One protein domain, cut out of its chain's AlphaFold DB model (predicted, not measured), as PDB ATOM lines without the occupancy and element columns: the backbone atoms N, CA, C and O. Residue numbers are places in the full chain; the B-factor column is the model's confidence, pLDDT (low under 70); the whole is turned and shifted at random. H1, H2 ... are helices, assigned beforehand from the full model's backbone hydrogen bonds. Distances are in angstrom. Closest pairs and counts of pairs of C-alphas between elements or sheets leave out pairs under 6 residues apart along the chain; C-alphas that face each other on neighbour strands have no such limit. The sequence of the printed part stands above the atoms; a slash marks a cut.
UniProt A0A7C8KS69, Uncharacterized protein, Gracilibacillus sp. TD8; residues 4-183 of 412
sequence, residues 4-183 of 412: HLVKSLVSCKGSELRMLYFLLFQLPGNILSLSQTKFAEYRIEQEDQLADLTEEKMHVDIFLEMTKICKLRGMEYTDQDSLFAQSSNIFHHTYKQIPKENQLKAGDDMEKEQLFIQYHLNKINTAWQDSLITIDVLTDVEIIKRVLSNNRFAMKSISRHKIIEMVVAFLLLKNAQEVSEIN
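What this domain is: This is residues 4 to 183 of the 412 residues of an uncharacterized protein of Gracilibacillus sp. TD8 (UniProt A0A7C8KS69). One long helix, H8, runs through the middle of a rounded cluster of helices, with H2, H4, H5 and H1 packed on it at different places along its residues 160 to 175 and H6 crossing it on the side away from H2 and H4. H3 and H7 lie at the rim, far from the middle and with few contacts to the rest. The printed part has 180 residues with eight named helices, H1 to H8 in order along the chain, and no named strand; the class is all helix. It is compact, with a radius of gyration of the C-alphas of 16.4 A and spans of 48 by 39 by 33 A.

How they stand to each other: Start at H1, residues 4 to 11, and go on to H2, residues 14 to 25: the two are close but not clearly touching, with the closest C-alphas, those of Leu 9 and Leu 17, 7.8 A apart. Next comes H3, residues 36 to 49, which touches no helix but is near H2. Then look at H4, residues 55 to 69, which touches H2 at a shallow tilt of 29 degrees, the same way; their closest C-alphas, those of Tyr 21 and Ile 62, are 5.9 A apart. H4 also touches H1, where the closest C-alphas, those of Val 10 and His 59, are 6.2 A apart. H5, residues 80 to 95, touches H1, with the closest C-alphas, those of Leu 5 and Ser 87, 5.8 A apart. H4 and H5 only just touch, with 3 pairs of C-alphas within 8 A, the closest being Thr 67 and Ile 90 at 6.5 A. Further on is H6, residues 109 to 128, which is apart from H1, H2, H3 and H4. H7, residues 141 to 149, touches no helix; it is close to but not clearly touching H3, with the closest C-alphas, those of Ala 40 and Val 141, 7.8 A apart. Last comes the hub, H8, residues 156 to 175, which touches H1, H2, H4, H5 and H6. With residues 168 to 175 alone it touches H1, about perpendicular at 81 degrees, and the closest C-alphas, those of Ser 8 and Leu 171, are 5.3 A apart. H6 touches H8 at a steep tilt of 65 degrees, opposite ways, with its residues 113 to 120 alone; the closest C-alphas, those of Ile 117 and Ala 169, are 5.4 A apart. In H1 to H6 every O i to N i+4 pair is within hydrogen-bond range; in H7 it is 4 of 5 and in H8 15 of 16.

Where its parts are: Find C-alpha 4 at (166.278, 169.767, 160.175), where H1 begins; it runs 10.4 A to C-alpha 11. H2 covers 16.7 A, H3 20.0 A, H4 21.0 A and H5 22.3 A from first to last C-alpha. Find C-alpha 109 at (159.327, 174.412, 167.939); from there H6 runs 27.4 A to C-alpha 128. H7 covers 12.5 A, and H8 runs 29.6 A to C-alpha 175 at (168.338, 164.323, 162.922).

The domain as a whole: The two C-alphas farthest apart are those of Thr 37 and Gly 107, at 49.1 A. The printed part has no cut, and its long links are residues 96 to 108, from H5 to H6, and residues 129 to 140, from H6 to H7. The mean pLDDT of the printed part is 73.1; look for values under 70 at residues 26 to 43, 104 to 107, 120 to 160 and 175 to 180.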
ATOM      1  N   HIS A   4     166.070 171.170 159.792       81.06
ATOM      2  CA  HIS A   4     166.278 169.767 160.175       81.06
ATOM      3  C   HIS A   4     165.721 168.783 159.140       81.06
ATOM      4  O   HIS A   4     166.375 167.795 158.812       81.06
ATOM      5  N   LEU A   5     164.564 169.081 158.551       88.56
ATOM      6  CA  LEU A   5     163.930 168.196 157.578       88.56
ATOM      7  C   LEU A   5     164.787 167.977 156.319       88.56
ATOM      8  O   LEU A   5     165.032 166.833 155.939       88.56
ATOM      9  N   VAL A   6     165.268 169.055 155.688       91.00
ATOM     10  CA  VAL A   6     166.075 168.947 154.464       91.00
ATOM     11  C   VAL A   6     167.477 168.414 154.741       91.00
ATOM     12  O   VAL A   6     167.970 167.588 153.980       91.00
ATOM     13  N   LYS A   7     168.093 168.784 155.872       90.69
ATOM     14  CA  LYS A   7     169.374 168.200 156.296       90.69
ATOM     15  C   LYS A   7     169.257 166.688 156.459       90.69
ATOM     16  O   LYS A   7     170.076 165.940 155.932       90.69
ATOM     17  N   SER A   8     168.201 166.229 157.128       90.06
ATOM     18  CA  SER A   8     167.921 164.802 157.268       90.06
ATOM     19  C   SER A   8     167.704 164.123 155.923       90.06
ATOM     20  O   SER A   8     168.213 163.023 155.720       90.06
ATOM     21  N   LEU A   9     166.995 164.775 154.997       92.69
ATOM     22  CA  LEU A   9     166.773 164.241 153.656       92.69
ATOM     23  C   LEU A   9     168.094 164.060 152.901       92.69
ATOM     24  O   LEU A   9     168.352 162.967 152.409       92.69
ATOM     25  N   VAL A  10     168.958 165.076 152.889       92.31
ATOM     26  CA  VAL A  10     170.277 165.022 152.233       92.31
ATOM     27  C   VAL A  10     171.200 163.980 152.889       92.31
ATOM     28  O   VAL A  10     172.035 163.368 152.226       92.31
ATOM     29  N   SER A  11     171.022 163.703 154.187       90.12
ATOM     30  CA  SER A  11     171.747 162.631 154.887       90.12
ATOM     31  C   SER A  11     171.273 161.209 154.528       90.12
ATOM     32  O   SER A  11     171.943 160.228 154.862       90.12
ATOM     33  N   CYS A  12     170.104 161.053 153.896       89.00
ATOM     34  CA  CYS A  12     169.624 159.759 153.411       89.00
ATOM     35  C   CYS A  12     170.350 159.372 152.124       89.00
ATOM     36  O   CYS A  12     170.374 160.137 151.168       89.00
ATOM     37  N   LYS A  13     170.902 158.157 152.093       89.62
ATOM     38  CA  LYS A  13     171.649 157.609 150.952       89.62
ATOM     39  C   LYS A  13     171.212 156.180 150.646       89.62
ATOM     40  O   LYS A  13     170.567 155.531 151.476       89.62
ATOM     41  N   GLY A  14     171.562 155.680 149.465       88.81
ATOM     42  CA  GLY A  14     171.351 154.286 149.074       88.81
ATOM     43  C   GLY A  14     169.897 153.814 149.210       88.81
ATOM     44  O   GLY A  14     168.972 154.420 148.668       88.81
ATOM     45  N   SER A  15     169.687 152.703 149.921       80.94
ATOM     46  CA  SER A  15     168.371 152.059 150.049       80.94
ATOM     47  C   SER A  15     167.338 152.905 150.793       80.94
ATOM     48  O   SER A  15     166.159 152.846 150.452       80.94
ATOM     49  N   GLU A  16     167.758 153.705 151.778       82.44
ATOM     50  CA  GLU A  16     166.845 154.572 152.533       82.44
ATOM     51  C   GLU A  16     166.241 155.647 151.632       82.44
ATOM     52  O   GLU A  16     165.028 155.849 151.620       82.44
ATOM     53  N   LEU A  17     167.088 156.305 150.838       88.81
ATOM     54  CA  LEU A  17     166.665 157.357 149.923       88.81
ATOM     55  C   LEU A  17     165.711 156.817 148.852       88.81
ATOM     56  O   LEU A  17     164.640 157.380 148.631       88.81
ATOM     57  N   ARG A  18     166.060 155.674 148.252       84.88
ATOM     58  CA  ARG A  18     165.211 154.985 147.270       84.88
ATOM     59  C   ARG A  18     163.857 154.601 147.863       84.88
ATOM     60  O   ARG A  18     162.830 154.770 147.213       84.88
ATOM     61  N   MET A  19     163.828 154.136 149.113       80.06
ATOM     62  CA  MET A  19     162.579 153.829 149.811       80.06
ATOM     63  C   MET A  19     161.704 155.078 149.985       80.06
ATOM     64  O   MET A  19     160.512 155.021 149.689       80.06
ATOM     65  N   LEU A  20     162.273 156.202 150.435       82.75
ATOM     66  CA  LEU A  20     161.533 157.462 150.564       82.75
ATOM     67  C   LEU A  20     160.961 157.921 149.218       82.75
ATOM     68  O   LEU A  20     159.791 158.307 149.143       82.75
ATOM     69  N   TYR A  21     161.757 157.805 148.155       86.75
ATOM     70  CA  TYR A  21     161.331 158.108 146.793       86.75
ATOM     71  C   TYR A  21     160.137 157.235 146.374       86.75
ATOM     72  O   TYR A  21     159.093 157.754 145.968       86.75
ATOM     73  N   PHE A  22     160.226 155.914 146.563       78.75
ATOM     74  CA  PHE A  22     159.136 154.987 146.247       78.75
ATOM     75  C   PHE A  22     157.850 155.286 147.015       78.75
ATOM     76  O   PHE A  22     156.766 155.263 146.426       78.75
ATOM     77  N   LEU A  23     157.962 155.599 148.310       75.88
ATOM     78  CA  LEU A  23     156.811 155.919 149.151       75.88
ATOM     79  C   LEU A  23     156.038 157.137 148.624       75.88
ATOM     80  O   LEU A  23     154.808 157.146 148.665       75.88
ATOM     81  N   LEU A  24     156.726 158.153 148.104       79.44
ATOM     82  CA  LEU A  24     156.083 159.388 147.649       79.44
ATOM     83  C   LEU A  24     155.602 159.322 146.192       79.44
ATOM     84  O   LEU A  24     154.485 159.757 145.895       79.44
ATOM     85  N   PHE A  25     156.396 158.744 145.290       76.38
ATOM     86  CA  PHE A  25     156.137 158.798 143.847       76.38
ATOM     87  C   PHE A  25     155.395 157.581 143.298       76.38
ATOM     88  O   PHE A  25     154.569 157.706 142.390       76.38
ATOM     89  N   GLN A  26     155.668 156.401 143.848       65.38
ATOM     90  CA  GLN A  26     155.397 155.126 143.190       65.38
ATOM     91  C   GLN A  26     154.668 154.151 144.115       65.38
ATOM     92  O   GLN A  26     154.902 152.953 144.083       65.38
ATOM     93  N   LEU A  27     153.735 154.628 144.941       61.06
ATOM     94  CA  LEU A  27     152.793 153.728 145.605       61.06
ATOM     95  C   LEU A  27     151.534 153.544 144.743       61.06
ATOM     96  O   LEU A  27     150.638 154.398 144.783       61.06
ATOM     97  N   PRO A  28     151.393 152.436 143.980       53.62
ATOM     98  CA  PRO A  28     150.113 152.041 143.436       53.62
ATOM     99  C   PRO A  28     149.090 152.010 144.561       53.62
ATOM    100  O   PRO A  28     149.304 151.383 145.601       53.62
ATOM    101  N   GLY A  29     147.928 152.626 144.331       50.62
ATOM    102  CA  GLY A  29     146.834 152.671 145.311       50.62
ATOM    103  C   GLY A  29     146.317 151.294 145.763       50.62
ATOM    104  O   GLY A  29     145.452 151.236 146.626       50.62
ATOM    105  N   ASN A  30     146.846 150.205 145.195       46.88
ATOM    106  CA  ASN A  30     146.467 148.819 145.430       46.88
ATOM    107  C   ASN A  30     147.642 147.887 145.786       46.88
ATOM    108  O   ASN A  30     147.457 146.672 145.717       46.88
ATOM    109  N   ILE A  31     148.818 148.386 146.209       50.88
ATOM    110  CA  ILE A  31     149.948 147.503 146.597       50.88
ATOM    111  C   ILE A  31     149.530 146.419 147.610       50.88
ATOM    112  O   ILE A  31     150.036 145.303 147.592       50.88
ATOM    113  N   LEU A  32     148.508 146.700 148.415       45.12
ATOM    114  CA  LEU A  32     148.003 145.840 149.497       45.12
ATOM    115  C   LEU A  32     147.291 144.590 148.984       45.12
ATOM    116  O   LEU A  32     146.911 143.723 149.767       45.12
ATOM    117  N   SER A  33     147.020 144.561 147.682       48.62
ATOM    118  CA  SER A  33     146.357 143.471 146.975       48.62
ATOM    119  C   SER A  33     147.324 142.662 146.107       48.62
ATOM    120  O   SER A  33     146.923 141.649 145.535       48.62
ATOM    121  N   LEU A  34     148.589 143.087 145.998       51.97
ATOM    122  CA  LEU A  34     149.600 142.386 145.212       51.97
ATOM    123  C   LEU A  34     150.143 141.194 146.009       51.97
ATOM    124  O   LEU A  34     150.474 141.306 147.188       51.97
ATOM    125  N   SER A  35     150.248 140.037 145.350       59.47
ATOM    126  CA  SER A  35     150.940 138.872 145.907       59.47
ATOM    127  C   SER A  35     152.422 139.184 146.134       59.47
ATOM    128  O   SER A  35     152.974 140.116 145.547       59.47
ATOM    129  N   GLN A  36     153.097 138.382 146.962       56.62
ATOM    130  CA  GLN A  36     154.506 138.617 147.273       56.62
ATOM    131  C   GLN A  36     155.410 138.652 146.037       56.62
ATOM    132  O   GLN A  36     156.293 139.502 145.971       56.62
ATOM    133  N   THR A  37     155.137 137.778 145.070       58.03
ATOM    134  CA  THR A  37     155.793 137.719 143.761       58.03
ATOM    135  C   THR A  37     155.576 138.986 142.943       58.03
ATOM    136  O   THR A  37     156.547 139.587 142.505       58.03
ATOM    137  N   LYS A  38     154.336 139.474 142.837       62.50
ATOM    138  CA  LYS A  38     154.028 140.707 142.093       62.50
ATOM    139  C   LYS A  38     154.632 141.954 142.728       62.50
ATOM    140  O   LYS A  38     154.975 142.892 142.027       62.50
ATOM    141  N   PHE A  39     154.755 141.981 144.054       61.78
ATOM    142  CA  PHE A  39     155.443 143.071 144.741       61.78
ATOM    143  C   PHE A  39     156.960 143.030 144.505       61.78
ATOM    144  O   PHE A  39     157.576 144.081 144.371       61.78
ATOM    145  N   ALA A  40     157.560 141.838 144.435       63.62
ATOM    146  CA  ALA A  40     158.972 141.689 144.098       63.62
ATOM    147  C   ALA A  40     159.251 142.090 142.638       63.62
ATOM    148  O   ALA A  40     160.172 142.859 142.400       63.62
ATOM    149  N   GLU A  41     158.415 141.651 141.691       69.69
ATOM    150  CA  GLU A  41     158.473 142.076 140.283       69.69
ATOM    151  C   GLU A  41     158.315 143.595 140.152       69.69
ATOM    152  O   GLU A  41     159.129 144.240 139.499       69.69
ATOM    153  N   TYR A  42     157.332 144.173 140.849       69.25
ATOM    154  CA  TYR A  42     157.131 145.619 140.898       69.25
ATOM    155  C   TYR A  42     158.364 146.348 141.437       69.25
ATOM    156  O   TYR A  42     158.812 147.318 140.842       69.25
ATOM    157  N   ARG A  43     158.941 145.874 142.547       69.00
ATOM    158  CA  ARG A  43     160.148 146.463 143.134       69.00
ATOM    159  C   ARG A  43     161.328 146.419 142.163       69.00
ATOM    160  O   ARG A  43     162.021 147.418 142.063       69.00
ATOM    161  N   ILE A  44     161.543 145.301 141.469       74.12
ATOM    162  CA  ILE A  44     162.623 145.167 140.479       74.12
ATOM    163  C   ILE A  44     162.404 146.153 139.326       74.12
ATOM    164  O   ILE A  44     163.306 146.916 139.006       74.12
ATOM    165  N   GLU A  45     161.189 146.215 138.774       75.56
ATOM    166  CA  GLU A  45     160.837 147.165 137.710       75.56
ATOM    167  C   GLU A  45     161.058 148.620 138.145       75.56
ATOM    168  O   GLU A  45     161.543 149.440 137.369       75.56
ATOM    169  N   GLN A  46     160.717 148.955 139.391       73.38
ATOM    170  CA  GLN A  46     160.941 150.294 139.918       73.38
ATOM    171  C   GLN A  46     162.425 150.562 140.236       73.38
ATOM    172  O   GLN A  46     162.894 151.674 140.021       73.38
ATOM    173  N   GLU A  47     163.189 149.576 140.715       75.75
ATOM    174  CA  GLU A  47     164.638 149.709 140.929       75.75
ATOM    175  C   GLU A  47     165.388 149.940 139.611       75.75
ATOM    176  O   GLU A  47     166.298 150.770 139.589       75.75
ATOM    177  N   ASP A  48     164.958 149.302 138.519       80.81
ATOM    178  CA  ASP A  48     165.477 149.565 137.173       80.81
ATOM    179  C   ASP A  48     165.178 151.009 136.729       80.81
ATOM    180  O   ASP A  48     166.041 151.672 136.159       80.81
ATOM    181  N   GLN A  49     163.995 151.549 137.054       80.69
ATOM    182  CA  GLN A  49     163.646 152.951 136.764       80.69
ATOM    183  C   GLN A  49     164.451 153.965 137.590       80.69
ATOM    184  O   GLN A  49     164.628 155.102 137.155       80.69
ATOM    185  N   LEU A  50     164.937 153.579 138.775       84.69
ATOM    186  CA  LEU A  50     165.799 154.427 139.606       84.69
ATOM    187  C   LEU A  50     167.288 154.292 139.267       84.69
ATOM    188  O   LEU A  50     168.090 155.029 139.839       84.69
ATOM    189  N   ALA A  51     167.681 153.362 138.391       84.12
ATOM    190  CA  ALA A  51     169.091 153.103 138.097       84.12
ATOM    191  C   ALA A  51     169.818 154.341 137.542       84.12
ATOM    192  O   ALA A  51     170.992 154.543 137.848       84.12
ATOM    193  N   ASP A  52     169.094 155.190 136.807       86.69
ATOM    194  CA  ASP A  52     169.625 156.399 136.169       86.69
ATOM    195  C   ASP A  52     169.502 157.668 137.040       86.69
ATOM    196  O   ASP A  52     169.964 158.745 136.649       86.69
ATOM    197  N   LEU A  53     168.877 157.577 138.223       91.62
ATOM    198  CA  LEU A  53     168.715 158.715 139.129       91.62
ATOM    199  C   LEU A  53     169.879 158.803 140.116       91.62
ATOM    200  O   LEU A  53     170.194 157.855 140.839       91.62
ATOM    201  N   THR A  54     170.493 159.984 140.180       95.12
ATOM    202  CA  THR A  54     171.493 160.302 141.202       95.12
ATOM    203  C   THR A  54     170.822 160.542 142.557       95.12
ATOM    204  O   THR A  54     169.608 160.758 142.639       95.12
ATOM    205  N   GLU A  55     171.599 160.495 143.642       94.88
ATOM    206  CA  GLU A  55     171.064 160.760 144.984       94.88
ATOM    207  C   GLU A  55     170.535 162.195 145.088       94.88
ATOM    208  O   GLU A  55     169.431 162.403 145.581       94.88
ATOM    209  N   GLU A  56     171.258 163.155 144.515       95.81
ATOM    210  CA  GLU A  56     170.897 164.572 144.504       95.81
ATOM    211  C   GLU A  56     169.546 164.795 143.813       95.81
ATOM    212  O   GLU A  56     168.679 165.493 144.344       95.81
ATOM    213  N   LYS A  57     169.320 164.124 142.673       95.50
ATOM    214  CA  LYS A  57     168.034 164.153 141.962       95.50
ATOM    215  C   LYS A  57     166.903 163.628 142.831       95.50
ATOM    216  O   LYS A  57     165.875 164.288 142.951       95.50
ATOM    217  N   MET A  58     167.109 162.478 143.475       95.12
ATOM    218  CA  MET A  58     166.112 161.892 144.371       95.12
ATOM    219  C   MET A  58     165.825 162.791 145.580       95.12
ATOM    220  O   MET A  58     164.665 162.902 145.974       95.12
ATOM    221  N   HIS A  59     166.837 163.449 146.162       96.00
ATOM    222  CA  HIS A  59     166.635 164.408 147.253       96.00
ATOM    223  C   HIS A  59     165.740 165.565 146.812       96.00
ATOM    224  O   HIS A  59     164.758 165.861 147.495       96.00
ATOM    225  N   VAL A  60     166.049 166.190 145.672       96.44
ATOM    226  CA  VAL A  60     165.246 167.289 145.118       96.44
ATOM    227  C   VAL A  60     163.826 166.811 144.826       96.44
ATOM    228  O   VAL A  60     162.874 167.392 145.341       96.44
ATOM    229  N   ASP A  61     163.660 165.704 144.105       95.00
ATOM    230  CA  ASP A  61     162.346 165.166 143.739       95.00
ATOM    231  C   ASP A  61     161.477 164.885 144.972       95.00
ATOM    232  O   ASP A  61     160.325 165.326 145.040       95.00
ATOM    233  N   ILE A  62     162.033 164.208 145.984       94.25
ATOM    234  CA  ILE A  62     161.347 163.965 147.259       94.25
ATOM    235  C   ILE A  62     160.893 165.291 147.859       94.25
ATOM    236  O   ILE A  62     159.709 165.445 148.155       94.25
ATOM    237  N   PHE A  63     161.793 166.264 147.991       95.94
ATOM    238  CA  PHE A  63     161.471 167.555 148.589       95.94
ATOM    239  C   PHE A  63     160.348 168.297 147.840       95.94
ATOM    240  O   PHE A  63     159.437 168.865 148.457       95.94
ATOM    241  N   LEU A  64     160.358 168.251 146.506       95.19
ATOM    242  CA  LEU A  64     159.331 168.873 145.670       95.19
ATOM    243  C   LEU A  64     157.979 168.151 145.769       95.19
ATOM    244  O   LEU A  64     156.940 168.810 145.843       95.19
ATOM    245  N   GLU A  65     157.948 166.817 145.832       93.38
ATOM    246  CA  GLU A  65     156.690 166.077 146.018       93.38
ATOM    247  C   GLU A  65     156.130 166.276 147.435       93.38
ATOM    248  O   GLU A  65     154.916 166.411 147.592       93.38
ATOM    249  N   MET A  66     156.983 166.399 148.461       93.25
ATOM    250  CA  MET A  66     156.562 166.805 149.810       93.25
ATOM    251  C   MET A  66     155.886 168.187 149.777       93.25
ATOM    252  O   MET A  66     154.756 168.348 150.245       93.25
ATOM    253  N   THR A  67     156.536 169.158 149.132       94.44
ATOM    254  CA  THR A  67     156.025 170.520 148.901       94.44
ATOM    255  C   THR A  67     154.665 170.502 148.186       94.44
ATOM    256  O   THR A  67     153.713 171.163 148.615       94.44
ATOM    257  N   LYS A  68     154.529 169.668 147.150       92.69
ATOM    258  CA  LYS A  68     153.300 169.476 146.369       92.69
ATOM    259  C   LYS A  68     152.164 168.835 147.153       92.69
ATOM    260  O   LYS A  68     151.026 169.297 147.055       92.69
ATOM    261  N   ILE A  69     152.436 167.783 147.928       89.06
ATOM    262  CA  ILE A  69     151.425 167.115 148.763       89.06
ATOM    263  C   ILE A  69     150.884 168.097 149.807       89.06
ATOM    264  O   ILE A  69     149.669 168.172 149.991       89.06
ATOM    265  N   CYS A  70     151.761 168.906 150.408       90.81
ATOM    266  CA  CYS A  70     151.391 169.970 151.342       90.81
ATOM    267  C   CYS A  70     150.755 171.202 150.665       90.81
ATOM    268  O   CYS A  70     150.324 172.122 151.362       90.81
ATOM    269  N   LYS A  71     150.659 171.223 149.325       92.56
ATOM    270  CA  LYS A  71     150.116 172.329 148.513       92.56
ATOM    271  C   LYS A  71     150.781 173.675 148.810       92.56
ATOM    272  O   LYS A  71     150.110 174.708 148.844       92.56
ATOM    273  N   LEU A  72     152.082 173.656 149.073       93.50
ATOM    274  CA  LEU A  72     152.854 174.866 149.312       93.50
ATOM    275  C   LEU A  72     153.307 175.461 147.974       93.50
ATOM    276  O   LEU A  72     153.519 174.734 147.004       93.50
ATOM    277  N   ARG A  73     153.456 176.789 147.914       93.50
ATOM    278  CA  ARG A  73     154.028 177.451 146.734       93.50
ATOM    279  C   ARG A  73     155.483 176.993 146.564       93.50
ATOM    280  O   ARG A  73     156.178 176.752 147.549       93.50
ATOM    281  N   GLY A  74     155.903 176.854 145.311       89.94
ATOM    282  CA  GLY A  74     157.295 176.585 144.957       89.94
ATOM    283  C   GLY A  74     158.140 177.836 145.137       89.94
ATOM    284  O   GLY A  74     157.601 178.943 145.111       89.94
ATOM    285  N   MET A  75     159.438 177.652 145.334       90.94
ATOM    286  CA  MET A  75     160.388 178.743 145.533       90.94
ATOM    287  C   MET A  75     161.658 178.465 144.734       90.94
ATOM    288  O   MET A  75     161.903 177.327 144.352       90.94
ATOM    289  N   GLU A  76     162.440 179.508 144.473       83.50
ATOM    290  CA  GLU A  76     163.653 179.443 143.649       83.50
ATOM    291  C   GLU A  76     164.813 178.727 144.365       83.50
ATOM    292  O   GLU A  76     165.809 178.436 143.726       83.50
ATOM    293  N   TYR A  77     164.674 178.418 145.666       88.56
ATOM    294  CA  TYR A  77     165.668 177.765 146.540       88.56
ATOM    295  C   TYR A  77     167.123 178.173 146.245       88.56
ATOM    296  O   TYR A  77     168.015 177.329 146.213       88.56
ATOM    297  N   THR A  78     167.352 179.467 146.010       83.69
ATOM    298  CA  THR A  78     168.660 180.034 145.635       83.69
ATOM    299  C   THR A  78     169.653 180.027 146.787       83.69
ATOM    300  O   THR A  78     170.862 180.094 146.580       83.69
ATOM    301  N   ASP A  79     169.146 179.933 148.013       89.31
ATOM    302  CA  ASP A  79     169.933 179.901 149.231       89.31
ATOM    303  C   ASP A  79     169.389 178.876 150.235       89.31
ATOM    304  O   ASP A  79     168.270 178.360 150.145       89.31
ATOM    305  N   GLN A  80     170.217 178.586 151.233       91.56
ATOM    306  CA  GLN A  80     169.892 177.647 152.295       91.56
ATOM    307  C   GLN A  80     168.700 178.109 153.153       91.56
ATOM    308  O   GLN A  80     167.910 177.277 153.605       91.56
ATOM    309  N   ASP A  81     168.556 179.412 153.385       91.31
ATOM    310  CA  ASP A  81     167.543 179.964 154.287       91.31
ATOM    311  C   ASP A  81     166.133 179.788 153.717       91.31
ATOM    312  O   ASP A  81     165.205 179.400 154.431       91.31
ATOM    313  N   SER A  82     165.970 179.986 152.412       91.25
ATOM    314  CA  SER A  82     164.731 179.752 151.680       91.25
ATOM    315  C   SER A  82     164.339 178.268 151.716       91.25
ATOM    316  O   SER A  82     163.198 177.914 152.033       91.25
ATOM    317  N   LEU A  83     165.299 177.365 151.505       92.25
ATOM    318  CA  LEU A  83     165.077 175.925 151.603       92.25
ATOM    319  C   LEU A  83     164.661 175.496 153.023       92.25
ATOM    320  O   LEU A  83     163.794 174.631 153.201       92.25
ATOM    321  N   PHE A  84     165.232 176.129 154.047       93.19
ATOM    322  CA  PHE A  84     164.890 175.900 155.453       93.19
ATOM    323  C   PHE A  84     163.507 176.449 155.795       93.19
ATOM    324  O   PHE A  84     162.677 175.735 156.357       93.19
ATOM    325  N   ALA A  85     163.183 177.662 155.360       92.50
ATOM    326  CA  ALA A  85     161.847 178.218 155.528       92.50
ATOM    327  C   ALA A  85     160.773 177.293 154.927       92.50
ATOM    328  O   ALA A  85     159.761 177.003 155.573       92.50
ATOM    329  N   GLN A  86     161.013 176.742 153.733       94.19
ATOM    330  CA  GLN A  86     160.086 175.793 153.119       94.19
ATOM    331  C   GLN A  86     160.018 174.456 153.865       94.19
ATOM    332  O   GLN A  86     158.931 173.902 154.039       94.19
ATOM    333  N   SER A  87     161.151 173.960 154.359       93.00
ATOM    334  CA  SER A  87     161.207 172.775 155.223       93.00
ATOM    335  C   SER A  87     160.336 172.945 156.468       93.00
ATOM    336  O   SER A  87     159.533 172.069 156.801       93.00
ATOM    337  N   SER A  88     160.435 174.108 157.112       91.50
ATOM    338  CA  SER A  88     159.602 174.479 158.251       91.50
ATOM    339  C   SER A  88     158.122 174.549 157.862       91.50
ATOM    340  O   SER A  88     157.272 174.015 158.576       91.50
ATOM    341  N   ASN A  89     157.782 175.109 156.696       93.62
ATOM    342  CA  ASN A  89     156.401 175.134 156.198       93.62
ATOM    343  C   ASN A  89     155.820 173.726 155.998       93.62
ATOM    344  O   ASN A  89     154.664 173.488 156.362       93.62
ATOM    345  N   ILE A  90     156.606 172.789 155.454       93.56
ATOM    346  CA  ILE A  90     156.206 171.384 155.295       93.56
ATOM    347  C   ILE A  90     155.930 170.761 156.664       93.56
ATOM    348  O   ILE A  90     154.851 170.203 156.875       93.56
ATOM    349  N   PHE A  91     156.858 170.913 157.613       91.56
ATOM    350  CA  PHE A  91     156.692 170.398 158.972       91.56
ATOM    351  C   PHE A  91     155.429 170.950 159.642       91.56
ATOM    352  O   PHE A  91     154.585 170.187 160.114       91.56
ATOM    353  N   HIS A  92     155.248 172.270 159.626       90.69
ATOM    354  CA  HIS A  92     154.078 172.921 160.208       90.69
ATOM    355  C   HIS A  92     152.777 172.470 159.544       90.69
ATOM    356  O   HIS A  92     151.755 172.314 160.222       90.69
ATOM    357  N   HIS A  93     152.793 172.248 158.227       91.56
ATOM    358  CA  HIS A  93     151.652 171.701 157.509       91.56
ATOM    359  C   HIS A  93     151.301 170.300 158.018       91.56
ATOM    360  O   HIS A  93     150.135 170.048 158.325       91.56
ATOM    361  N   THR A  94     152.284 169.405 158.148       87.50
ATOM    362  CA  THR A  94     152.056 168.043 158.656       87.50
ATOM    363  C   THR A  94     151.674 168.024 160.134       87.50
ATOM    364  O   THR A  94     150.767 167.292 160.519       87.50
ATOM    365  N   TYR A  95     152.265 168.888 160.961       85.75
ATOM    366  CA  TYR A  95     151.951 168.999 162.388       85.75
ATOM    367  C   TYR A  95     150.487 169.392 162.621       85.75
ATOM    368  O   TYR A  95     149.807 168.831 163.484       85.75
ATOM    369  N   LYS A  96     149.957 170.312 161.803       87.12
ATOM    370  CA  LYS A  96     148.549 170.740 161.870       87.12
ATOM    371  C   LYS A  96     147.549 169.607 161.618       87.12
ATOM    372  O   LYS A  96     146.400 169.750 162.030       87.12
ATOM    373  N   GLN A  97     147.964 168.510 160.979       82.88
ATOM    374  CA  GLN A  97     147.110 167.341 160.738       82.88
ATOM    375  C   GLN A  97     146.975 166.430 161.970       82.88
ATOM    376  O   GLN A  97     146.057 165.610 162.030       82.88
ATOM    377  N   ILE A  98     147.836 166.588 162.983       78.06
ATOM    378  CA  ILE A  98     147.701 165.870 164.256       78.06
ATOM    379  C   ILE A  98     146.396 166.305 164.958       78.06
ATOM    380  O   ILE A  98     146.085 167.495 164.992       78.06
ATOM    381  N   PRO A  99     145.609 165.387 165.554       81.69
ATOM    382  CA  PRO A  99     144.432 165.765 166.335       81.69
ATOM    383  C   PRO A  99     144.791 166.754 167.449       81.69
ATOM    384  O   PRO A  99     145.768 166.541 168.163       81.69
ATOM    385  N   LYS A 100     143.979 167.802 167.644       81.19
ATOM    386  CA  LYS A 100     144.235 168.873 168.632       81.19
ATOM    387  C   LYS A 100     144.509 168.363 170.051       81.19
ATOM    388  O   LYS A 100     145.243 168.994 170.791       81.19
ATOM    389  N   GLU A 101     143.931 167.223 170.415       76.19
ATOM    390  CA  GLU A 101     144.128 166.554 171.708       76.19
ATOM    391  C   GLU A 101     145.580 166.095 171.927       76.19
ATOM    392  O   GLU A 101     146.043 166.040 173.061       76.19
ATOM    393  N   ASN A 102     146.302 165.819 170.838       73.38
ATOM    394  CA  ASN A 102     147.713 165.427 170.832       73.38
ATOM    395  C   ASN A 102     148.648 166.593 170.462       73.38
ATOM    396  O   ASN A 102     149.861 166.490 170.630       73.38
ATOM    397  N   GLN A 103     148.096 167.712 169.981       73.31
ATOM    398  CA  GLN A 103     148.805 168.984 169.864       73.31
ATOM    399  C   GLN A 103     148.809 169.645 171.249       73.31
ATOM    400  O   GLN A 103     148.004 170.533 171.536       73.31
ATOM    401  N   LEU A 104     149.670 169.173 172.156       65.12
ATOM    402  CA  LEU A 104     149.891 169.871 173.425       65.12
ATOM    403  C   LEU A 104     150.262 171.340 173.151       65.12
ATOM    404  O   LEU A 104     150.748 171.679 172.071       65.12
ATOM    405  N   LYS A 105     150.044 172.221 174.136       66.69
ATOM    406  CA  LYS A 105     150.484 173.628 174.087       66.69
ATOM    407  C   LYS A 105     152.016 173.713 174.187       66.69
ATOM    408  O   LYS A 105     152.531 174.250 175.160       66.69
ATOM    409  N   ALA A 106     152.724 173.140 173.222       65.06
ATOM    410  CA  ALA A 106     154.163 173.258 173.097       65.06
ATOM    411  C   ALA A 106     154.514 174.726 172.848       65.06
ATOM    412  O   ALA A 106     153.946 175.362 171.951       65.06
ATOM    413  N   GLY A 107     155.388 175.265 173.693       64.81
ATOM    414  CA  GLY A 107     155.785 176.672 173.641       64.81
ATOM    415  C   GLY A 107     156.873 176.941 172.604       64.81
ATOM    416  O   GLY A 107     156.920 178.039 172.056       64.81
ATOM    417  N   ASP A 108     157.698 175.930 172.318       79.81
ATOM    418  CA  ASP A 108     158.864 175.990 171.430       79.81
ATOM    419  C   ASP A 108     158.750 174.965 170.282       79.81
ATOM    420  O   ASP A 108     158.087 173.931 170.408       79.81
ATOM    421  N   ASP A 109     159.386 175.244 169.146       76.56
ATOM    422  CA  ASP A 109     159.327 174.412 167.939       76.56
ATOM    423  C   ASP A 109     160.056 173.074 168.117       76.56
ATOM    424  O   ASP A 109     159.581 172.051 167.629       76.56
ATOM    425  N   MET A 110     161.117 173.038 168.931       77.50
ATOM    426  CA  MET A 110     161.787 171.791 169.326       77.50
ATOM    427  C   MET A 110     160.843 170.832 170.055       77.50
ATOM    428  O   MET A 110     160.835 169.625 169.818       77.50
ATOM    429  N   GLU A 111     160.026 171.379 170.956       79.19
ATOM    430  CA  GLU A 111     159.056 170.612 171.731       79.19
ATOM    431  C   GLU A 111     157.941 170.089 170.811       79.19
ATOM    432  O   GLU A 111     157.521 168.939 170.936       79.19
ATOM    433  N   LYS A 112     157.520 170.879 169.809       78.62
ATOM    434  CA  LYS A 112     156.581 170.422 168.770       78.62
ATOM    435  C   LYS A 112     157.158 169.291 167.929       78.62
ATOM    436  O   LYS A 112     156.433 168.331 167.674       78.62
ATOM    437  N   GLU A 113     158.416 169.377 167.496       77.00
ATOM    438  CA  GLU A 113     159.080 168.309 166.737       77.00
ATOM    439  C   GLU A 113     159.178 167.023 167.561       77.00
ATOM    440  O   GLU A 113     158.778 165.960 167.089       77.00
ATOM    441  N   GLN A 114     159.619 167.109 168.820       77.50
ATOM    442  CA  GLN A 114     159.685 165.951 169.716       77.50
ATOM    443  C   GLN A 114     158.307 165.322 169.936       77.50
ATOM    444  O   GLN A 114     158.179 164.100 169.871       77.50
ATOM    445  N   LEU A 115     157.265 166.131 170.136       78.62
ATOM    446  CA  LEU A 115     155.890 165.645 170.262       78.62
ATOM    447  C   LEU A 115     155.357 165.048 168.959       78.62
ATOM    448  O   LEU A 115     154.646 164.049 169.002       78.62
ATOM    449  N   PHE A 116     155.705 165.622 167.806       77.31
ATOM    450  CA  PHE A 116     155.353 165.088 166.491       77.31
ATOM    451  C   PHE A 116     155.980 163.707 166.288       77.31
ATOM    452  O   PHE A 116     155.277 162.746 165.968       77.31
ATOM    453  N   ILE A 117     157.284 163.592 166.551       73.50
ATOM    454  CA  ILE A 117     158.021 162.329 166.507       73.50
ATOM    455  C   ILE A 117     157.397 161.336 167.486       73.50
ATOM    456  O   ILE A 117     157.052 160.237 167.075       73.50
ATOM    457  N   GLN A 118     157.187 161.705 168.752       75.38
ATOM    458  CA  GLN A 118     156.589 160.824 169.760       75.38
ATOM    459  C   GLN A 118     155.173 160.389 169.383       75.38
ATOM    460  O   GLN A 118     154.841 159.222 169.551       75.38
ATOM    461  N   TYR A 119     154.338 161.281 168.850       78.69
ATOM    462  CA  TYR A 119     152.992 160.947 168.388       78.69
ATOM    463  C   TYR A 119     153.038 159.928 167.251       78.69
ATOM    464  O   TYR A 119     152.338 158.916 167.304       78.69
ATOM    465  N   HIS A 120     153.879 160.155 166.242       68.94
ATOM    466  CA  HIS A 120     154.009 159.233 165.121       68.94
ATOM    467  C   HIS A 120     154.681 157.925 165.532       68.94
ATOM    468  O   HIS A 120     154.174 156.874 165.155       68.94
ATOM    469  N   LEU A 121     155.717 157.954 166.371       66.94
ATOM    470  CA  LEU A 121     156.313 156.768 166.982       66.94
ATOM    471  C   LEU A 121     155.306 156.014 167.836       66.94
ATOM    472  O   LEU A 121     155.300 154.802 167.774       66.94
ATOM    473  N   ASN A 122     154.430 156.680 168.586       68.00
ATOM    474  CA  ASN A 122     153.383 156.026 169.369       68.00
ATOM    475  C   ASN A 122     152.299 155.446 168.472       68.00
ATOM    476  O   ASN A 122     151.867 154.334 168.716       68.00
ATOM    477  N   LYS A 123     151.892 156.136 167.406       67.94
ATOM    478  CA  LYS A 123     150.935 155.632 166.409       67.94
ATOM    479  C   LYS A 123     151.488 154.400 165.691       67.94
ATOM    480  O   LYS A 123     150.789 153.399 165.552       67.94
ATOM    481  N   ILE A 124     152.760 154.466 165.300       58.16
ATOM    482  CA  ILE A 124     153.553 153.360 164.765       58.16
ATOM    483  C   ILE A 124     153.634 152.251 165.826       58.16
ATOM    484  O   ILE A 124     153.133 151.171 165.575       58.16
ATOM    485  N   ASN A 125     154.080 152.529 167.053       51.12
ATOM    486  CA  ASN A 125     154.200 151.581 168.170       51.12
ATOM    487  C   ASN A 125     152.874 150.927 168.577       51.12
ATOM    488  O   ASN A 125     152.851 149.738 168.860       51.12
ATOM    489  N   THR A 126     151.752 151.644 168.567       53.94
ATOM    490  CA  THR A 126     150.415 151.078 168.810       53.94
ATOM    491  C   THR A 126     149.956 150.194 167.659       53.94
ATOM    492  O   THR A 126     149.232 149.235 167.885       53.94
ATOM    493  N   ALA A 127     150.413 150.470 166.434       49.56
ATOM    494  CA  ALA A 127     150.272 149.558 165.305       49.56
ATOM    495  C   ALA A 127     151.343 148.441 165.302       49.56
ATOM    496  O   ALA A 127     151.196 147.479 164.554       49.56
ATOM    497  N   TRP A 128     152.415 148.569 166.099       41.25
ATOM    498  CA  TRP A 128     153.590 147.683 166.147       41.25
ATOM    499  C   TRP A 128     153.698 146.841 167.430       41.25
ATOM    500  O   TRP A 128     154.557 145.966 167.489       41.25
ATOM    501  N   GLN A 129     152.831 147.008 168.439       38.38
ATOM    502  CA  GLN A 129     152.759 146.079 169.582       38.38
ATOM    503  C   GLN A 129     152.376 144.644 169.157       38.38
ATOM    504  O   GLN A 129     152.586 143.716 169.931       38.38
ATOM    505  N   ASP A 130     151.947 144.444 167.906       39.50
ATOM    506  CA  ASP A 130     151.778 143.132 167.264       39.50
ATOM    507  C   ASP A 130     153.037 142.607 166.518       39.50
ATOM    508  O   ASP A 130     153.021 141.492 165.991       39.50
ATOM    509  N   SER A 131     154.147 143.355 166.429       45.03
ATOM    510  CA  SER A 131     155.339 142.950 165.652       45.03
ATOM    511  C   SER A 131     156.596 143.767 165.983       45.03
ATOM    512  O   SER A 131     156.836 144.811 165.388       45.03
ATOM    513  N   LEU A 132     157.427 143.265 166.901       31.34
ATOM    514  CA  LEU A 132     158.527 143.990 167.557       31.34
ATOM    515  C   LEU A 132     159.926 143.524 167.085       31.34
ATOM    516  O   LEU A 132     160.794 143.191 167.886       31.34
ATOM    517  N   ILE A 133     160.144 143.477 165.769       39.22
ATOM    518  CA  ILE A 133     161.449 143.196 165.136       39.22
ATOM    519  C   ILE A 133     161.556 144.160 163.955       39.22
ATOM    520  O   ILE A 133     161.207 143.787 162.840       39.22
ATOM    521  N   THR A 134     161.808 145.454 164.185       44.91
ATOM    522  CA  THR A 134     161.512 146.458 163.136       44.91
ATOM    523  C   THR A 134     162.453 147.672 163.095       44.91
ATOM    524  O   THR A 134     162.038 148.769 162.741       44.91
ATOM    525  N   ILE A 135     163.738 147.495 163.423       37.06
ATOM    526  CA  ILE A 135     164.765 148.526 163.148       37.06
ATOM    527  C   ILE A 135     165.842 148.012 162.174       37.06
ATOM    528  O   ILE A 135     166.234 148.760 161.288       37.06
ATOM    529  N   ASP A 136     166.148 146.709 162.154       38.78
ATOM    530  CA  ASP A 136     166.933 146.060 161.076       38.78
ATOM    531  C   ASP A 136     166.168 145.905 159.737       38.78
ATOM    532  O   ASP A 136     166.569 145.168 158.844       38.78
ATOM    533  N   VAL A 137     165.014 146.562 159.599       42.31
ATOM    534  CA  VAL A 137     163.850 146.006 158.887       42.31
ATOM    535  C   VAL A 137     163.223 146.936 157.846       42.31
ATOM    536  O   VAL A 137     162.351 146.532 157.079       42.31
ATOM    537  N   LEU A 138     163.739 148.155 157.695       44.44
ATOM    538  CA  LEU A 138     163.442 148.968 156.506       44.44
ATOM    539  C   LEU A 138     164.110 148.416 155.226       44.44
ATOM    540  O   LEU A 138     163.933 148.965 154.143       44.44
ATOM    541  N   THR A 139     164.819 147.290 155.329       46.25
ATOM    542  CA  THR A 139     165.323 146.468 154.220       46.25
ATOM    543  C   THR A 139     164.415 145.269 153.886       46.25
ATOM    544  O   THR A 139     164.632 144.626 152.854       46.25
ATOM    545  N   ASP A 140     163.383 144.972 154.694       47.88
ATOM    546  CA  ASP A 140     162.537 143.778 154.546       47.88
ATOM    547  C   ASP A 140     161.236 144.039 153.752       47.88
ATOM    548  O   ASP A 140     160.360 144.842 154.097       47.88
ATOM    549  N   VAL A 141     161.093 143.270 152.674       50.19
ATOM    550  CA  VAL A 141     159.995 143.266 151.703       50.19
ATOM    551  C   VAL A 141     158.633 142.901 152.320       50.19
ATOM    552  O   VAL A 141     157.596 143.317 151.792       50.19
ATOM    553  N   GLU A 142     158.574 142.140 153.419       46.56
ATOM    554  CA  GLU A 142     157.303 141.833 154.100       46.56
ATOM    555  C   GLU A 142     156.747 143.006 154.915       46.56
ATOM    556  O   GLU A 142     155.534 143.100 155.128       46.56
ATOM    557  N   ILE A 143     157.599 143.942 155.323       47.34
ATOM    558  CA  ILE A 143     157.202 145.030 156.222       47.34
ATOM    559  C   ILE A 143     156.798 146.280 155.453       47.34
ATOM    560  O   ILE A 143     155.817 146.925 155.832       47.34
ATOM    561  N   ILE A 144     157.376 146.496 154.268       50.78
ATOM    562  CA  ILE A 144     156.784 147.392 153.266       50.78
ATOM    563  C   ILE A 144     155.339 146.953 152.965       50.78
ATOM    564  O   ILE A 144     154.426 147.775 152.979       50.78
ATOM    565  N   LYS A 145     155.074 145.647 152.811       49.62
ATOM    566  CA  LYS A 145     153.703 145.141 152.606       49.62
ATOM    567  C   LYS A 145     152.765 145.442 153.780       49.62
ATOM    568  O   LYS A 145     151.587 145.696 153.531       49.62
ATOM    569  N   ARG A 146     153.254 145.460 155.027       48.16
ATOM    570  CA  ARG A 146     152.432 145.731 156.225       48.16
ATOM    571  C   ARG A 146     152.176 147.212 156.506       48.16
ATOM    572  O   ARG A 146     151.043 147.581 156.816       48.16
ATOM    573  N   VAL A 147     153.185 148.073 156.340       48.28
ATOM    574  CA  VAL A 147     153.027 149.545 156.407       48.28
ATOM    575  C   VAL A 147     152.008 150.009 155.372       48.28
ATOM    576  O   VAL A 147     151.162 150.870 155.628       48.28
ATOM    577  N   LEU A 148     152.043 149.369 154.210       48.97
ATOM    578  CA  LEU A 148     151.053 149.579 153.186       48.97
ATOM    579  C   LEU A 148     149.703 148.967 153.633       48.97
ATOM    580  O   LEU A 148     148.688 149.664 153.567       48.97
ATOM    581  N   SER A 149     149.634 147.721 154.134       45.34
ATOM    582  CA  SER A 149     148.351 147.039 154.422       45.34
ATOM    583  C   SER A 149     147.504 147.721 155.500       45.34
ATOM    584  O   SER A 149     146.274 147.673 155.430       45.34
ATOM    585  N   ASN A 150     148.146 148.399 156.455       45.00
ATOM    586  CA  ASN A 150     147.481 149.147 157.528       45.00
ATOM    587  C   ASN A 150     146.959 150.529 157.089       45.00
ATOM    588  O   ASN A 150     146.211 151.168 157.824       45.00
ATOM    589  N   ASN A 151     147.265 150.964 155.862       51.31
ATOM    590  CA  ASN A 151     146.700 152.157 155.225       51.31
ATOM    591  C   ASN A 151     145.517 151.830 154.289       51.31
ATOM    592  O   ASN A 151     145.247 152.555 153.326       51.31
ATOM    593  N   ARG A 152     144.774 150.743 154.557       42.22
ATOM    594  CA  ARG A 152     143.505 150.466 153.867       42.22
ATOM    595  C   ARG A 152     142.525 151.615 154.124       42.22
ATOM    596  O   ARG A 152     142.218 151.924 155.268       42.22
ATOM    597  N   PHE A 153     142.006 152.174 153.034       39.94
ATOM    598  CA  PHE A 153     141.069 153.299 152.943       39.94
ATOM    599  C   PHE A 153     141.694 154.695 153.049       39.94
ATOM    600  O   PHE A 153     141.879 155.251 154.130       39.94
ATOM    601  N   ALA A 154     141.897 155.314 151.883       36.44
ATOM    602  CA  ALA A 154     141.080 156.447 151.445       36.44
ATOM    603  C   ALA A 154     141.473 156.886 150.017       36.44
ATOM    604  O   ALA A 154     142.471 156.425 149.467       36.44
ATOM    605  N   MET A 155     140.650 157.738 149.393       45.12
ATOM    606  CA  MET A 155     140.900 158.353 148.081       45.12
ATOM    607  C   MET A 155     142.369 158.778 147.920       45.12
ATOM    608  O   MET A 155     142.969 159.225 148.893       45.12
ATOM    609  N   LYS A 156     142.924 158.685 146.697       52.62
ATOM    610  CA  LYS A 156     144.345 158.944 146.355       52.62
ATOM    611  C   LYS A 156     145.006 160.113 147.121       52.62
ATOM    612  O   LYS A 156     146.199 160.050 147.392       52.62
ATOM    613  N   SER A 157     144.258 161.161 147.473       50.19
ATOM    614  CA  SER A 157     144.722 162.307 148.262       50.19
ATOM    615  C   SER A 157     144.930 162.026 149.760       50.19
ATOM    616  O   SER A 157     145.965 162.409 150.294       50.19
ATOM    617  N   ILE A 158     144.000 161.358 150.451       52.81
ATOM    618  CA  ILE A 158     144.057 161.141 151.912       52.81
ATOM    619  C   ILE A 158     145.185 160.163 152.278       52.81
ATOM    620  O   ILE A 158     145.860 160.349 153.287       52.81
ATOM    621  N   SER A 159     145.449 159.161 151.433       65.88
ATOM    622  CA  SER A 159     146.567 158.230 151.640       65.88
ATOM    623  C   SER A 159     147.928 158.919 151.502       65.88
ATOM    624  O   SER A 159     148.819 158.663 152.305       65.88
ATOM    625  N   ARG A 160     148.076 159.857 150.551       69.44
ATOM    626  CA  ARG A 160     149.319 160.629 150.367       69.44
ATOM    627  C   ARG A 160     149.636 161.542 151.552       69.44
ATOM    628  O   ARG A 160     150.797 161.632 151.926       69.44
ATOM    629  N   HIS A 161     148.621 162.141 152.183       75.00
ATOM    630  CA  HIS A 161     148.812 162.977 153.379       75.00
ATOM    631  C   HIS A 161     149.329 162.165 154.584       75.00
ATOM    632  O   HIS A 161     150.183 162.625 155.332       75.00
ATOM    633  N   LYS A 162     148.890 160.911 154.742       74.12
ATOM    634  CA  LYS A 162     149.423 160.026 155.790       74.12
ATOM    635  C   LYS A 162     150.864 159.586 155.516       74.12
ATOM    636  O   LYS A 162     151.641 159.427 156.449       74.12
ATOM    637  N   ILE A 163     151.218 159.378 154.245       76.12
ATOM    638  CA  ILE A 163     152.584 159.009 153.851       76.12
ATOM    639  C   ILE A 163     153.549 160.166 154.120       76.12
ATOM    640  O   ILE A 163     154.606 159.934 154.698       76.12
ATOM    641  N   ILE A 164     153.179 161.406 153.773       83.38
ATOM    642  CA  ILE A 164     154.034 162.570 154.050       83.38
ATOM    643  C   ILE A 164     154.267 162.764 155.553       83.38
ATOM    644  O   ILE A 164     155.398 163.014 155.950       83.38
ATOM    645  N   GLU A 165     153.249 162.564 156.400       81.06
ATOM    646  CA  GLU A 165     153.411 162.589 157.862       81.06
ATOM    647  C   GLU A 165     154.468 161.576 158.342       81.06
ATOM    648  O   GLU A 165     155.329 161.911 159.155       81.06
ATOM    649  N   MET A 166     154.430 160.344 157.817       77.50
ATOM    650  CA  MET A 166     155.401 159.293 158.153       77.50
ATOM    651  C   MET A 166     156.812 159.636 157.670       77.50
ATOM    652  O   MET A 166     157.769 159.454 158.420       77.50
ATOM    653  N   VAL A 167     156.944 160.148 156.442       81.56
ATOM    654  CA  VAL A 167     158.235 160.564 155.872       81.56
ATOM    655  C   VAL A 167     158.841 161.706 156.687       81.56
ATOM    656  O   VAL A 167     160.005 161.624 157.067       81.56
ATOM    657  N   VAL A 168     158.056 162.735 157.024       84.44
ATOM    658  CA  VAL A 168     158.516 163.852 157.865       84.44
ATOM    659  C   VAL A 168     158.956 163.346 159.241       84.44
ATOM    660  O   VAL A 168     160.038 163.704 159.696       84.44
ATOM    661  N   ALA A 169     158.180 162.467 159.882       80.75
ATOM    662  CA  ALA A 169     158.545 161.908 161.184       80.75
ATOM    663  C   ALA A 169     159.853 161.098 161.129       80.75
ATOM    664  O   ALA A 169     160.700 161.247 162.009       80.75
ATOM    665  N   PHE A 170     160.038 160.278 160.088       80.19
ATOM    666  CA  PHE A 170     161.265 159.506 159.866       80.19
ATOM    667  C   PHE A 170     162.488 160.416 159.698       80.19
ATOM    668  O   PHE A 170     163.512 160.209 160.349       80.19
ATOM    669  N   LEU A 171     162.369 161.453 158.866       83.25
ATOM    670  CA  LEU A 171     163.447 162.409 158.632       83.25
ATOM    671  C   LEU A 171     163.811 163.174 159.913       83.25
ATOM    672  O   LEU A 171     164.992 163.307 160.233       83.25
ATOM    673  N   LEU A 172     162.827 163.632 160.690       81.38
ATOM    674  CA  LEU A 172     163.089 164.329 161.953       81.38
ATOM    675  C   LEU A 172     163.744 163.416 163.003       81.38
ATOM    676  O   LEU A 172     164.658 163.852 163.698       81.38
ATOM    677  N   LEU A 173     163.353 162.136 163.072       78.81
ATOM    678  CA  LEU A 173     163.971 161.157 163.974       78.81
ATOM    679  C   LEU A 173     165.466 160.969 163.683       78.81
ATOM    680  O   LEU A 173     166.269 160.894 164.612       78.81
ATOM    681  N   LYS A 174     165.845 160.929 162.401       73.44
ATOM    682  CA  LYS A 174     167.240 160.754 161.973       73.44
ATOM    683  C   LYS A 174     168.140 161.926 162.384       73.44
ATOM    684  O   LYS A 174     169.321 161.724 162.642       73.44
ATOM    685  N   ASN A 175     167.584 163.133 162.512       67.75
ATOM    686  CA  ASN A 175     168.338 164.323 162.922       67.75
ATOM    687  C   ASN A 175     168.729 164.324 164.409       67.75
ATOM    688  O   ASN A 175     169.653 165.025 164.806       67.75
ATOM    689  N   ALA A 176     168.042 163.542 165.246       59.56
ATOM    690  CA  ALA A 176     168.311 163.489 166.683       59.56
ATOM    691  C   ALA A 176     169.663 162.823 167.028       59.56
ATOM    692  O   ALA A 176     170.084 162.861 168.185       59.56
ATOM    693  N   GLN A 177     170.343 162.219 166.046       56.09
ATOM    694  CA  GLN A 177     171.629 161.539 166.192       56.09
ATOM    695  C   GLN A 177     172.733 162.333 165.466       56.09
ATOM    696  O   GLN A 177     172.951 162.161 164.276       56.09
ATOM    697  N   GLU A 178     173.391 163.232 166.206       54.66
ATOM    698  CA  GLU A 178     174.629 163.971 165.878       54.66
ATOM    699  C   GLU A 178     174.727 164.644 164.488       54.66
ATOM    700  O   GLU A 178     175.193 164.090 163.491       54.66
ATOM    701  N   VAL A 179     174.380 165.935 164.476       53.31
ATOM    702  CA  VAL A 179     174.507 166.851 163.338       53.31
ATOM    703  C   VAL A 179     175.975 167.228 163.124       53.31
ATOM    704  O   VAL A 179     176.453 168.252 163.609       53.31
ATOM    705  N   SER A 180     176.701 166.408 162.368       62.44
ATOM    706  CA  SER A 180     177.824 166.935 161.585       62.44
ATOM    707  C   SER A 180     177.301 167.990 160.597       62.44
ATOM    708  O   SER A 180     176.115 167.997 160.255       62.44
ATOM    709  N   GLU A 181     178.151 168.925 160.170       78.81
ATOM    710  CA  GLU A 181     177.807 169.898 159.125       78.81
ATOM    711  C   GLU A 181     177.436 169.151 157.830       78.81
ATOM    712  O   GLU A 181     178.295 168.748 157.050       78.81
ATOM    713  N   ILE A 182     176.140 168.899 157.629       86.00
ATOM    714  CA  ILE A 182     175.620 168.278 156.410       86.00
ATOM    715  C   ILE A 182     175.725 169.308 155.292       86.00
ATOM    716  O   ILE A 182     175.097 170.365 155.364       86.00
ATOM    717  N   ASN A 183     176.504 168.978 154.264       90.19
ATOM    718  CA  ASN A 183     176.633 169.795 153.068       90.19
ATOM    719  C   ASN A 183     175.352 169.703 152.218       90.19
ATOM    720  O   ASN A 183     174.985 168.615 151.777       90.19
TER     721      ASN A 183